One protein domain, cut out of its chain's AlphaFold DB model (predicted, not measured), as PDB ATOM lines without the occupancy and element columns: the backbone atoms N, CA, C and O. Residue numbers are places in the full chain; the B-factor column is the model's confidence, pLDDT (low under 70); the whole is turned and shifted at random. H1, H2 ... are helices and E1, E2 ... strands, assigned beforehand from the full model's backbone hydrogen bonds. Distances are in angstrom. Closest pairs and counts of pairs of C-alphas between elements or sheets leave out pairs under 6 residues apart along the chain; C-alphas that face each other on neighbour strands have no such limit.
ATOM      1  N   ASN A 251      83.791 115.229 135.133       93.00
ATOM      2  CA  ASN A 251      85.105 114.755 134.704       93.00
ATOM      3  C   ASN A 251      85.244 114.642 133.176       93.00
ATOM      4  O   ASN A 251      86.060 113.847 132.701       93.00
ATOM      5  N   LEU A 252      84.444 115.391 132.408       95.62
ATOM      6  CA  LEU A 252      84.438 115.311 130.945       95.62
ATOM      7  C   LEU A 252      85.808 115.621 130.352       95.62
ATOM      8  O   LEU A 252      86.252 114.862 129.500       95.62
ATOM      9  N   THR A 253      86.511 116.647 130.839       95.38
ATOM     10  CA  THR A 253      87.844 116.981 130.321       95.38
ATOM     11  C   THR A 253      88.809 115.805 130.436       95.38
ATOM     12  O   THR A 253      89.431 115.417 129.453       95.38
ATOM     13  N   LYS A 254      88.870 115.161 131.610       94.44
ATOM     14  CA  LYS A 254      89.724 113.986 131.835       94.44
ATOM     15  C   LYS A 254      89.355 112.816 130.918       94.44
ATOM     16  O   LYS A 254      90.241 112.163 130.374       94.44
ATOM     17  N   LYS A 255      88.058 112.558 130.718       94.06
ATOM     18  CA  LYS A 255      87.574 111.508 129.802       94.06
ATOM     19  C   LYS A 255      87.914 111.811 128.342       94.06
ATOM     20  O   LYS A 255      88.297 110.912 127.603       94.06
ATOM     21  N   LEU A 256      87.776 113.070 127.936       95.19
ATOM     22  CA  LEU A 256      88.065 113.545 126.583       95.19
ATOM     23  C   LEU A 256      89.564 113.698 126.311       95.19
ATOM     24  O   LEU A 256      89.955 113.782 125.155       95.19
ATOM     25  N   ASN A 257      90.405 113.696 127.345       93.81
ATOM     26  CA  ASN A 257      91.858 113.642 127.220       93.81
ATOM     27  C   ASN A 257      92.387 112.204 127.353       93.81
ATOM     28  O   ASN A 257      93.353 111.934 128.064       93.81
ATOM     29  N   THR A 258      91.698 111.258 126.715       92.19
ATOM     30  CA  THR A 258      92.064 109.839 126.658       92.19
ATOM     31  C   THR A 258      91.947 109.364 125.217       92.19
ATOM     32  O   THR A 258      90.918 109.585 124.572       92.19
ATOM     33  N   ARG A 259      92.987 108.677 124.717       89.81
ATOM     34  CA  ARG A 259      93.062 108.210 123.324       89.81
ATOM     35  C   ARG A 259      91.776 107.458 122.925       89.81
ATOM     36  O   ARG A 259      91.350 106.555 123.653       89.81
ATOM     37  N   PRO A 260      91.166 107.784 121.771       93.81
ATOM     38  CA  PRO A 260      91.680 108.618 120.675       93.81
ATOM     39  C   PRO A 260      91.414 110.120 120.807       93.81
ATOM     40  O   PRO A 260      91.838 110.882 119.946       93.81
ATOM     41  N   PHE A 261      90.712 110.558 121.845       95.81
ATOM     42  CA  PHE A 261      90.313 111.951 121.999       95.81
ATOM     43  C   PHE A 261      91.408 112.776 122.676       95.81
ATOM     44  O   PHE A 261      92.213 112.260 123.458       95.81
ATOM     45  N   ILE A 262      91.437 114.065 122.351       95.06
ATOM     46  CA  ILE A 262      92.340 115.048 122.947       95.06
ATOM     47  C   ILE A 262      91.488 116.212 123.439       95.06
ATOM     48  O   ILE A 262      90.667 116.733 122.683       95.06
ATOM     49  N   CYS A 263      91.693 116.634 124.685       95.88
ATOM     50  CA  CYS A 263      91.040 117.807 125.253       95.88
ATOM     51  C   CYS A 263      91.955 118.462 126.286       95.88
ATOM     52  O   CYS A 263      92.099 117.967 127.402       95.88
ATOM     53  N   ILE A 264      92.567 119.579 125.910       95.56
ATOM     54  CA  ILE A 264      93.536 120.301 126.734       95.56
ATOM     55  C   ILE A 264      93.057 121.749 126.865       95.56
ATOM     56  O   ILE A 264      93.339 122.563 125.980       95.56
ATOM     57  N   PRO A 265      92.280 122.066 127.913       96.19
ATOM     58  CA  PRO A 265      91.900 123.433 128.221       96.19
ATOM     59  C   PRO A 265      92.968 124.158 129.043       96.19
ATOM     60  O   PRO A 265      93.711 123.535 129.803       96.19
ATOM     61  N   ARG A 266      93.012 125.482 128.916       95.44
ATOM     62  CA  ARG A 266      93.825 126.387 129.733       95.44
ATOM     63  C   ARG A 266      93.179 127.771 129.801       95.44
ATOM     64  O   ARG A 266      92.558 128.211 128.844       95.44
ATOM     65  N   LEU A 267      93.360 128.468 130.908       94.50
ATOM     66  CA  LEU A 267      93.015 129.870 131.088       94.50
ATOM     67  C   LEU A 267      94.166 130.735 130.552       94.50
ATOM     68  O   LEU A 267      95.305 130.596 130.999       94.50
ATOM     69  N   MET A 268      93.870 131.623 129.609       88.69
ATOM     70  CA  MET A 268      94.792 132.605 129.042       88.69
ATOM     71  C   MET A 268      94.120 133.978 129.008       88.69
ATOM     72  O   MET A 268      93.069 134.138 128.399       88.69
ATOM     73  N   TYR A 269      94.733 134.980 129.645       84.06
ATOM     74  CA  TYR A 269      94.273 136.380 129.607       84.06
ATOM     75  C   TYR A 269      92.783 136.585 129.960       84.06
ATOM     76  O   TYR A 269      92.132 137.468 129.416       84.06
ATOM     77  N   GLY A 270      92.240 135.766 130.868       83.94
ATOM     78  CA  GLY A 270      90.827 135.814 131.275       83.94
ATOM     79  C   GLY A 270      89.889 134.914 130.463       83.94
ATOM     80  O   GLY A 270      88.796 134.623 130.938       83.94
ATOM     81  N   ASN A 271      90.346 134.390 129.324       92.19
ATOM     82  CA  ASN A 271      89.586 133.501 128.447       92.19
ATOM     83  C   ASN A 271      90.030 132.044 128.593       92.19
ATOM     84  O   ASN A 271      91.158 131.756 128.995       92.19
ATOM     85  N   ILE A 272      89.152 131.103 128.255       96.00
ATOM     86  CA  ILE A 272      89.488 129.676 128.253       96.00
ATOM     87  C   ILE A 272      89.837 129.265 126.825       96.00
ATOM     88  O   ILE A 272      88.966 129.229 125.963       96.00
ATOM     89  N   ASP A 273      91.086 128.896 126.581       94.62
ATOM     90  CA  ASP A 273      91.499 128.208 125.363       94.62
ATOM     91  C   ASP A 273      91.284 126.704 125.543       94.62
ATOM     92  O   ASP A 273      91.615 126.139 126.586       94.62
ATOM     93  N   MET A 274      90.825 126.009 124.510       95.50
ATOM     94  CA  MET A 274      90.723 124.556 124.479       95.50
ATOM     95  C   MET A 274      91.279 124.011 123.173       95.50
ATOM     96  O   MET A 274      90.768 124.285 122.088       95.50
ATOM     97  N   LYS A 275      92.291 123.154 123.298       95.19
ATOM     98  CA  LYS A 275      92.753 122.283 122.220       95.19
ATOM     99  C   LYS A 275      91.960 120.984 122.262       95.19
ATOM    100  O   LYS A 275      92.136 120.189 123.184       95.19
ATOM    101  N   ALA A 276      91.095 120.770 121.277       95.19
ATOM    102  CA  ALA A 276      90.202 119.620 121.204       95.19
ATOM    103  C   ALA A 276      90.404 118.841 119.903       95.19
ATOM    104  O   ALA A 276      90.691 119.426 118.859       95.19
ATOM    105  N   GLY A 277      90.256 117.519 119.945       94.25
ATOM    106  CA  GLY A 277      90.515 116.721 118.756       94.25
ATOM    107  C   GLY A 277      90.329 115.219 118.884       94.25
ATOM    108  O   GLY A 277      89.865 114.690 119.895       94.25
ATOM    109  N   TYR A 278      90.731 114.542 117.813       94.62
ATOM    110  CA  TYR A 278      90.712 113.097 117.641       94.62
ATOM    111  C   TYR A 278      91.966 112.661 116.886       94.62
ATOM    112  O   TYR A 278      92.311 113.267 115.872       94.62
ATOM    113  N   HIS A 279      92.623 111.606 117.359       90.19
ATOM    114  CA  HIS A 279      93.770 110.997 116.703       90.19
ATOM    115  C   HIS A 279      93.703 109.465 116.784       90.19
ATOM    116  O   HIS A 279      93.938 108.862 117.838       90.19
ATOM    117  N   GLN A 280      93.393 108.829 115.656       88.25
ATOM    118  CA  GLN A 280      93.391 107.373 115.505       88.25
ATOM    119  C   GLN A 280      93.502 106.986 114.029       88.25
ATOM    120  O   GLN A 280      92.934 107.667 113.179       88.25
ATOM    121  N   ASP A 281      94.192 105.881 113.737       82.88
ATOM    122  CA  ASP A 281      94.187 105.219 112.422       82.88
ATOM    123  C   ASP A 281      94.465 106.180 111.247       82.88
ATOM    124  O   ASP A 281      93.759 106.205 110.244       82.88
ATOM    125  N   GLY A 282      95.473 107.046 111.413       78.06
ATOM    126  CA  GLY A 282      95.879 108.045 110.415       78.06
ATOM    127  C   GLY A 282      94.975 109.283 110.319       78.06
ATOM    128  O   GLY A 282      95.356 110.262 109.680       78.06
ATOM    129  N   LYS A 283      93.815 109.305 110.986       80.38
ATOM    130  CA  LYS A 283      92.931 110.478 111.056       80.38
ATOM    131  C   LYS A 283      93.307 111.360 112.237       80.38
ATOM    132  O   LYS A 283      93.271 110.916 113.384       80.38
ATOM    133  N   THR A 284      93.605 112.625 111.949       86.81
ATOM    134  CA  THR A 284      93.862 113.656 112.961       86.81
ATOM    135  C   THR A 284      92.936 114.840 112.737       86.81
ATOM    136  O   THR A 284      92.964 115.455 111.676       86.81
ATOM    137  N   ILE A 285      92.136 115.169 113.744       86.25
ATOM    138  CA  ILE A 285      91.386 116.424 113.831       86.25
ATOM    139  C   ILE A 285      91.902 117.136 115.068       86.25
ATOM    140  O   ILE A 285      91.920 116.542 116.146       86.25
ATOM    141  N   LEU A 286      92.329 118.388 114.926       89.12
ATOM    142  CA  LEU A 286      92.825 119.179 116.041       89.12
ATOM    143  C   LEU A 286      92.416 120.636 115.869       89.12
ATOM    144  O   LEU A 286      92.864 121.299 114.940       89.12
ATOM    145  N   ILE A 287      91.577 121.115 116.777       92.31
ATOM    146  CA  ILE A 287      90.974 122.442 116.729       92.31
ATOM    147  C   ILE A 287      91.345 123.197 118.002       92.31
ATOM    148  O   ILE A 287      91.330 122.634 119.100       92.31
ATOM    149  N   LEU A 288      91.680 124.474 117.843       88.19
ATOM    150  CA  LEU A 288      91.836 125.421 118.939       88.19
ATOM    151  C   LEU A 288      90.590 126.299 118.990       88.19
ATOM    152  O   LEU A 288      90.167 126.832 117.963       88.19
ATOM    153  N   ARG A 289      90.006 126.439 120.178       90.31
ATOM    154  CA  ARG A 289      88.865 127.323 120.411       90.31
ATOM    155  C   ARG A 289      89.054 128.127 121.684       90.31
ATOM    156  O   ARG A 289      89.519 127.571 122.672       90.31
ATOM    157  N   ASN A 290      88.632 129.384 121.653       92.38
ATOM    158  CA  ASN A 290      88.642 130.283 122.796       92.38
ATOM    159  C   ASN A 290      87.202 130.533 123.256       92.38
ATOM    160  O   ASN A 290      86.279 130.560 122.439       92.38
ATOM    161  N   PHE A 291      87.019 130.681 124.562       94.50
ATOM    162  CA  PHE A 291      85.731 130.927 125.199       94.50
ATOM    163  C   PHE A 291      85.847 132.120 126.137       94.50
ATOM    164  O   PHE A 291      86.739 132.146 126.989       94.50
ATOM    165  N   ASP A 292      84.908 133.053 126.015       91.44
ATOM    166  CA  ASP A 292      84.845 134.245 126.865       91.44
ATOM    167  C   ASP A 292      84.146 133.955 128.207       91.44
ATOM    168  O   ASP A 292      84.195 134.755 129.139       91.44
ATOM    169  N   SER A 293      83.496 132.789 128.339       93.06
ATOM    170  CA  SER A 293      82.829 132.368 129.572       93.06
ATOM    171  C   SER A 293      82.991 130.877 129.879       93.06
ATOM    172  O   SER A 293      83.159 130.026 128.997       93.06
ATOM    173  N   THR A 294      82.889 130.536 131.166       94.50
ATOM    174  CA  THR A 294      82.866 129.143 131.634       94.50
ATOM    175  C   THR A 294      81.644 128.386 131.130       94.50
ATOM    176  O   THR A 294      81.747 127.194 130.846       94.50
ATOM    177  N   GLU A 295      80.500 129.051 130.977       95.50
ATOM    178  CA  GLU A 295      79.278 128.434 130.464       95.50
ATOM    179  C   GLU A 295      79.446 127.940 129.023       95.50
ATOM    180  O   GLU A 295      79.135 126.779 128.729       95.50
ATOM    181  N   GLU A 296      79.987 128.779 128.137       95.44
ATOM    182  CA  GLU A 296      80.237 128.413 126.739       95.44
ATOM    183  C   GLU A 296      81.247 127.275 126.620       95.44
ATOM    184  O   GLU A 296      81.030 126.320 125.864       95.44
ATOM    185  N   PHE A 297      82.322 127.340 127.409       96.62
ATOM    186  CA  PHE A 297      83.314 126.276 127.498       96.62
ATOM    187  C   PHE A 297      82.673 124.944 127.914       96.62
ATOM    188  O   PHE A 297      82.863 123.916 127.257       96.62
ATOM    189  N   VAL A 298      81.865 124.947 128.978       97.12
ATOM    190  CA  VAL A 298      81.192 123.739 129.474       97.12
ATOM    191  C   VAL A 298      80.189 123.208 128.454       97.12
ATOM    192  O   VAL A 298      80.102 121.993 128.260       97.12
ATOM    193  N   GLN A 299      79.457 124.078 127.760       96.69
ATOM    194  CA  GLN A 299      78.558 123.656 126.688       96.69
ATOM    195  C   GLN A 299      79.329 122.982 125.543       96.69
ATOM    196  O   GLN A 299      78.933 121.905 125.096       96.69
ATOM    197  N   ALA A 300      80.463 123.546 125.126       96.19
ATOM    198  CA  ALA A 300      81.306 122.948 124.095       96.19
ATOM    199  C   ALA A 300      81.896 121.595 124.518       96.19
ATOM    200  O   ALA A 300      81.908 120.666 123.713       96.19
ATOM    201  N   LEU A 301      82.311 121.437 125.781       97.00
ATOM    202  CA  LEU A 301      82.728 120.138 126.326       97.00
ATOM    203  C   LEU A 301      81.601 119.100 126.282       97.00
ATOM    204  O   LEU A 301      81.835 117.936 125.951       97.00
ATOM    205  N   VAL A 302      80.374 119.503 126.619       97.31
ATOM    206  CA  VAL A 302      79.206 118.614 126.585       97.31
ATOM    207  C   VAL A 302      78.875 118.199 125.151       97.31
ATOM    208  O   VAL A 302      78.578 117.025 124.923       97.31
ATOM    209  N   ASP A 303      78.948 119.118 124.189       96.75
ATOM    210  CA  ASP A 303      78.729 118.808 122.773       96.75
ATOM    211  C   ASP A 303      79.836 117.909 122.207       96.75
ATOM    212  O   ASP A 303      79.532 116.935 121.510       96.75
ATOM    213  N   PHE A 304      81.094 118.140 122.586       96.69
ATOM    214  CA  PHE A 304      82.195 117.238 122.258       96.69
ATOM    215  C   PHE A 304      81.906 115.835 122.815       96.69
ATOM    216  O   PHE A 304      81.855 114.870 122.053       96.69
ATOM    217  N   TRP A 305      81.592 115.707 124.106       97.31
ATOM    218  CA  TRP A 305      81.324 114.413 124.741       97.31
ATOM    219  C   TRP A 305      80.118 113.665 124.157       97.31
ATOM    220  O   TRP A 305      80.222 112.485 123.810       97.31
ATOM    221  N   LYS A 306      78.960 114.329 124.078       97.00
ATOM    222  CA  LYS A 306      77.677 113.685 123.753       97.00
ATOM    223  C   LYS A 306      77.422 113.560 122.259       97.00
ATOM    224  O   LYS A 306      76.704 112.651 121.854       97.00
ATOM    225  N   LYS A 307      77.956 114.481 121.454       96.81
ATOM    226  CA  LYS A 307      77.651 114.577 120.020       96.81
ATOM    227  C   LYS A 307      78.872 114.350 119.134       96.81
ATOM    228  O   LYS A 307      78.696 114.185 117.933       96.81
ATOM    229  N   GLY A 308      80.086 114.327 119.692       95.19
ATOM    230  CA  GLY A 308      81.312 114.252 118.896       95.19
ATOM    231  C   GLY A 308      81.491 115.487 118.014       95.19
ATOM    232  O   GLY A 308      81.962 115.363 116.889       95.19
ATOM    233  N   ILE A 309      81.051 116.656 118.490       95.44
ATOM    234  CA  ILE A 309      81.101 117.911 117.737       95.44
ATOM    235  C   ILE A 309      82.128 118.844 118.368       95.44
ATOM    236  O   ILE A 309      82.075 119.111 119.567       95.44
ATOM    237  N   ILE A 310      83.012 119.393 117.540       93.94
ATOM    238  CA  ILE A 310      83.917 120.484 117.903       93.94
ATOM    239  C   ILE A 310      83.615 121.660 116.975       93.94
ATOM    240  O   ILE A 310      83.325 121.460 115.800       93.94
ATOM    241  N   ARG A 311      83.657 122.887 117.492       92.75
ATOM    242  CA  ARG A 311      83.587 124.104 116.670       92.75
ATOM    243  C   ARG A 311      84.889 124.871 116.808       92.75
ATOM    244  O   ARG A 311      85.481 124.806 117.885       92.75
ATOM    245  N   ASP A 312      85.321 125.561 115.763       91.12
ATOM    246  CA  ASP A 312      86.415 126.533 115.861       91.12
ATOM    247  C   ASP A 312      85.894 127.950 116.158       91.12
ATOM    248  O   ASP A 312      84.689 128.163 116.327       91.12
ATOM    249  N   ASN A 313      86.810 128.918 116.236       88.62
ATOM    250  CA  ASN A 313      86.487 130.322 116.509       88.62
ATOM    251  C   ASN A 313      85.712 131.014 115.372       88.62
ATOM    252  O   ASN A 313      85.107 132.053 115.608       88.62
ATOM    253  N   THR A 314      85.710 130.461 114.155       90.44
ATOM    254  CA  THR A 314      84.942 130.991 113.013       90.44
ATOM    255  C   THR A 314      83.532 130.399 112.932       90.44
ATOM    256  O   THR A 314      82.715 130.825 112.120       90.44
ATOM    257  N   GLY A 315      83.227 129.425 113.795       87.69
ATOM    258  CA  GLY A 315      81.936 128.750 113.861       87.69
ATOM    259  C   GLY A 315      81.839 127.501 112.987       87.69
ATOM    260  O   GLY A 315      80.784 126.860 112.985       87.69
ATOM    261  N   ILE A 316      82.916 127.107 112.294       92.56
ATOM    262  CA  ILE A 316      82.942 125.878 111.493       92.56
ATOM    263  C   ILE A 316      82.784 124.677 112.423       92.56
ATOM    264  O   ILE A 316      83.403 124.594 113.486       92.56
ATOM    265  N   VAL A 317      81.922 123.745 112.017       94.19
ATOM    266  CA  VAL A 317      81.565 122.549 112.782       94.19
ATOM    267  C   VAL A 317      82.348 121.347 112.259       94.19
ATOM    268  O   VAL A 317      82.252 120.993 111.088       94.19
ATOM    269  N   TYR A 318      83.063 120.674 113.154       93.56
ATOM    270  CA  TYR A 318      83.819 119.457 112.888       93.56
ATOM    271  C   TYR A 318      83.146 118.279 113.587       93.56
ATOM    272  O   TYR A 318      82.990 118.265 114.812       93.56
ATOM    273  N   HIS A 319      82.766 117.279 112.799       94.19
ATOM    274  CA  HIS A 319      82.213 116.026 113.297       94.19
ATOM    275  C   HIS A 319      83.325 114.997 113.454       94.19
ATOM    276  O   HIS A 319      84.075 114.717 112.518       94.19
ATOM    277  N   LEU A 320      83.430 114.423 114.647       92.75
ATOM    278  CA  LEU A 320      84.401 113.379 114.917       92.75
ATOM    279  C   LEU A 320      83.950 112.041 114.329       92.75
ATOM    280  O   LEU A 320      82.755 111.742 114.337       92.75
ATOM    281  N   PRO A 321      84.897 111.181 113.905       90.62
ATOM    282  CA  PRO A 321      84.576 109.837 113.423       90.62
ATOM    283  C   PRO A 321      83.835 108.976 114.453       90.62
ATOM    284  O   PRO A 321      83.117 108.051 114.088       90.62
ATOM    285  N   GLN A 322      84.029 109.260 115.744       91.62
ATOM    286  CA  GLN A 322      83.404 108.544 116.848       91.62
ATOM    287  C   GLN A 322      82.912 109.533 117.903       91.62
ATOM    288  O   GLN A 322      83.601 110.493 118.247       91.62
ATOM    289  N   ILE A 323      81.724 109.266 118.449       95.25
ATOM    290  CA  ILE A 323      81.167 110.036 119.563       95.25
ATOM    291  C   ILE A 323      81.806 109.528 120.865       95.25
ATOM    292  O   ILE A 323      81.640 108.341 121.165       95.25
ATOM    293  N   PRO A 324      82.473 110.384 121.665       95.25
ATOM    294  CA  PRO A 324      83.184 109.957 122.870       95.25
ATOM    295  C   PRO A 324      82.332 109.142 123.838       95.25
ATOM    296  O   PRO A 324      82.741 108.055 124.238       95.25
ATOM    297  N   ALA A 325      81.125 109.616 124.166       95.62
ATOM    298  CA  ALA A 325      80.230 108.905 125.077       95.62
ATOM    299  C   ALA A 325      79.962 107.462 124.618       95.62
ATOM    300  O   ALA A 325      80.136 106.527 125.392       95.62
ATOM    301  N   LYS A 326      79.638 107.278 123.330       95.06
ATOM    302  CA  LYS A 326      79.370 105.952 122.757       95.06
ATOM    303  C   LYS A 326      80.619 105.072 122.736       95.06
ATOM    304  O   LYS A 326      80.529 103.895 123.058       95.06
ATOM    305  N   TYR A 327      81.771 105.644 122.384       93.19
ATOM    306  CA  TYR A 327      83.040 104.916 122.332       93.19
ATOM    307  C   TYR A 327      83.456 104.356 123.697       93.19
ATOM    308  O   TYR A 327      83.925 103.224 123.786       93.19
ATOM    309  N   PHE A 328      83.307 105.139 124.767       91.00
ATOM    310  CA  PHE A 328      83.671 104.672 126.105       91.00
ATOM    311  C   PHE A 328      82.626 103.735 126.711       91.00
ATOM    312  O   PHE A 328      82.996 102.881 127.515       91.00
ATOM    313  N   ASP A 329      81.354 103.862 126.335       90.31
ATOM    314  CA  ASP A 329      80.321 102.924 126.778       90.31
ATOM    315  C   ASP A 329      80.444 101.560 126.087       90.31
ATOM    316  O   ASP A 329      80.237 100.549 126.742       90.31
ATOM    317  N   SER A 330      80.881 101.497 124.823       84.75
ATOM    318  CA  SER A 330      81.117 100.220 124.130       84.75
ATOM    319  C   SER A 330      82.393  99.484 124.567       84.75
ATOM    320  O   SER A 330      82.725  98.451 123.992       84.75
ATOM    321  N   LYS A 331      83.166 100.054 125.499       77.62
ATOM    322  CA  LYS A 331      84.420  99.485 126.027       77.62
ATOM    323  C   LYS A 331      84.332  99.047 127.491       77.62
ATOM    324  O   LYS A 331      85.339  98.598 128.035       77.62
TER     325      LYS A 331
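AT A GLANCE: This is residues 251 to 331 of the 332 residues of the protein "HNHc domain-containing protein" of uncultured Ruminococcus sp (UniProt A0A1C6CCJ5). A twisted wall of three long antiparallel strands, E1, E2 and E3, has the long helix H2 packed lengthwise over one face, while the other face is bare. On the same side, the small hairpin E4 and E5 sits next to H2, with E4 towards E2 and E3, while the short helix H1 sits by E1 and the short helix H3 packs on the last turn of H2. The 81 printed residues hold three named helices and five named strands, in the order H1 E1 E2 E3 H2 E4 E5 H3, and the class is mixed. The larger sheet has the order E1, E2, E3. The whole is compact, with a radius of gyration of the C-alphas of 12.0 A, and only just elongated, spanning 37 by 24 by 17 A.

IN THESE COORDINATES: Find C-alpha 261 at (90.313, 111.951, 121.999), where E1, residues 261 to 268, begins its 22.3 A. E2, residues 271 to 280, runs back over 29.4 A, and E3, residues 283 to 291, covers 25.9 A. From C-alpha 294 at (82.866, 129.143, 131.634), H2 runs 19.3 A to residue 307. Then look for E4, residues 309 to 311, and E5, residues 317 to 319. H1 is residues 252 to 256; H3, residues 324 to 329, ends at C-alpha 329 at (80.321, 102.924, 126.778).

HOW THE PARTS SIT: Start at the sheet E1, E2, E3, a meander, each strand the antiparallel neighbour of the one before. Between E1 and E2, N 264 and O 275 are 2.8 A apart, within hydrogen-bond range; between E2 and E3, N 274 and O 289 are at 2.7 A. H2 is on this sheet at a height of 9.9 A, over E2 and along the strands, at 5 degrees to E2 on the local plane; helix and sheet form two layers. The closest C-alphas of E2 and H2 are those of Ile 272 and Phe 297, 7.1 A apart. H1 is on the same face, at a height of 5.8 A, and its residue Leu 252 comes closest to H2 at Leu 301, where they touch, 6.9 A between C-alphas. In the hairpin E4 and E5, antiparallel at 152 degrees, N 318 and O 310 are 2.8 A apart. The C-alphas of Ala 276 in E2 and Ile 310 in E4 are 7.2 A apart. H3 is not on the larger sheet; it touches residues 304 to 307 of H2, closest at the C-alphas of Trp 305 and Pro 324, 5.2 A, at a steep tilt of 54 degrees, the same way. In H1, H2 and H3 every O i to N i+4 pair is within hydrogen-bond range.

THE WHOLE: The two C-alphas farthest apart, those of Tyr 269 and Ser 330, are separated by 38.9 A. The larger sheet is twisted, its C-alphas lying up to 4.3 A off the best plane. The printed part has no cut, and each link between successive elements is tight. The mean pLDDT of the printed part is 92.6, and no printed residue is under 70.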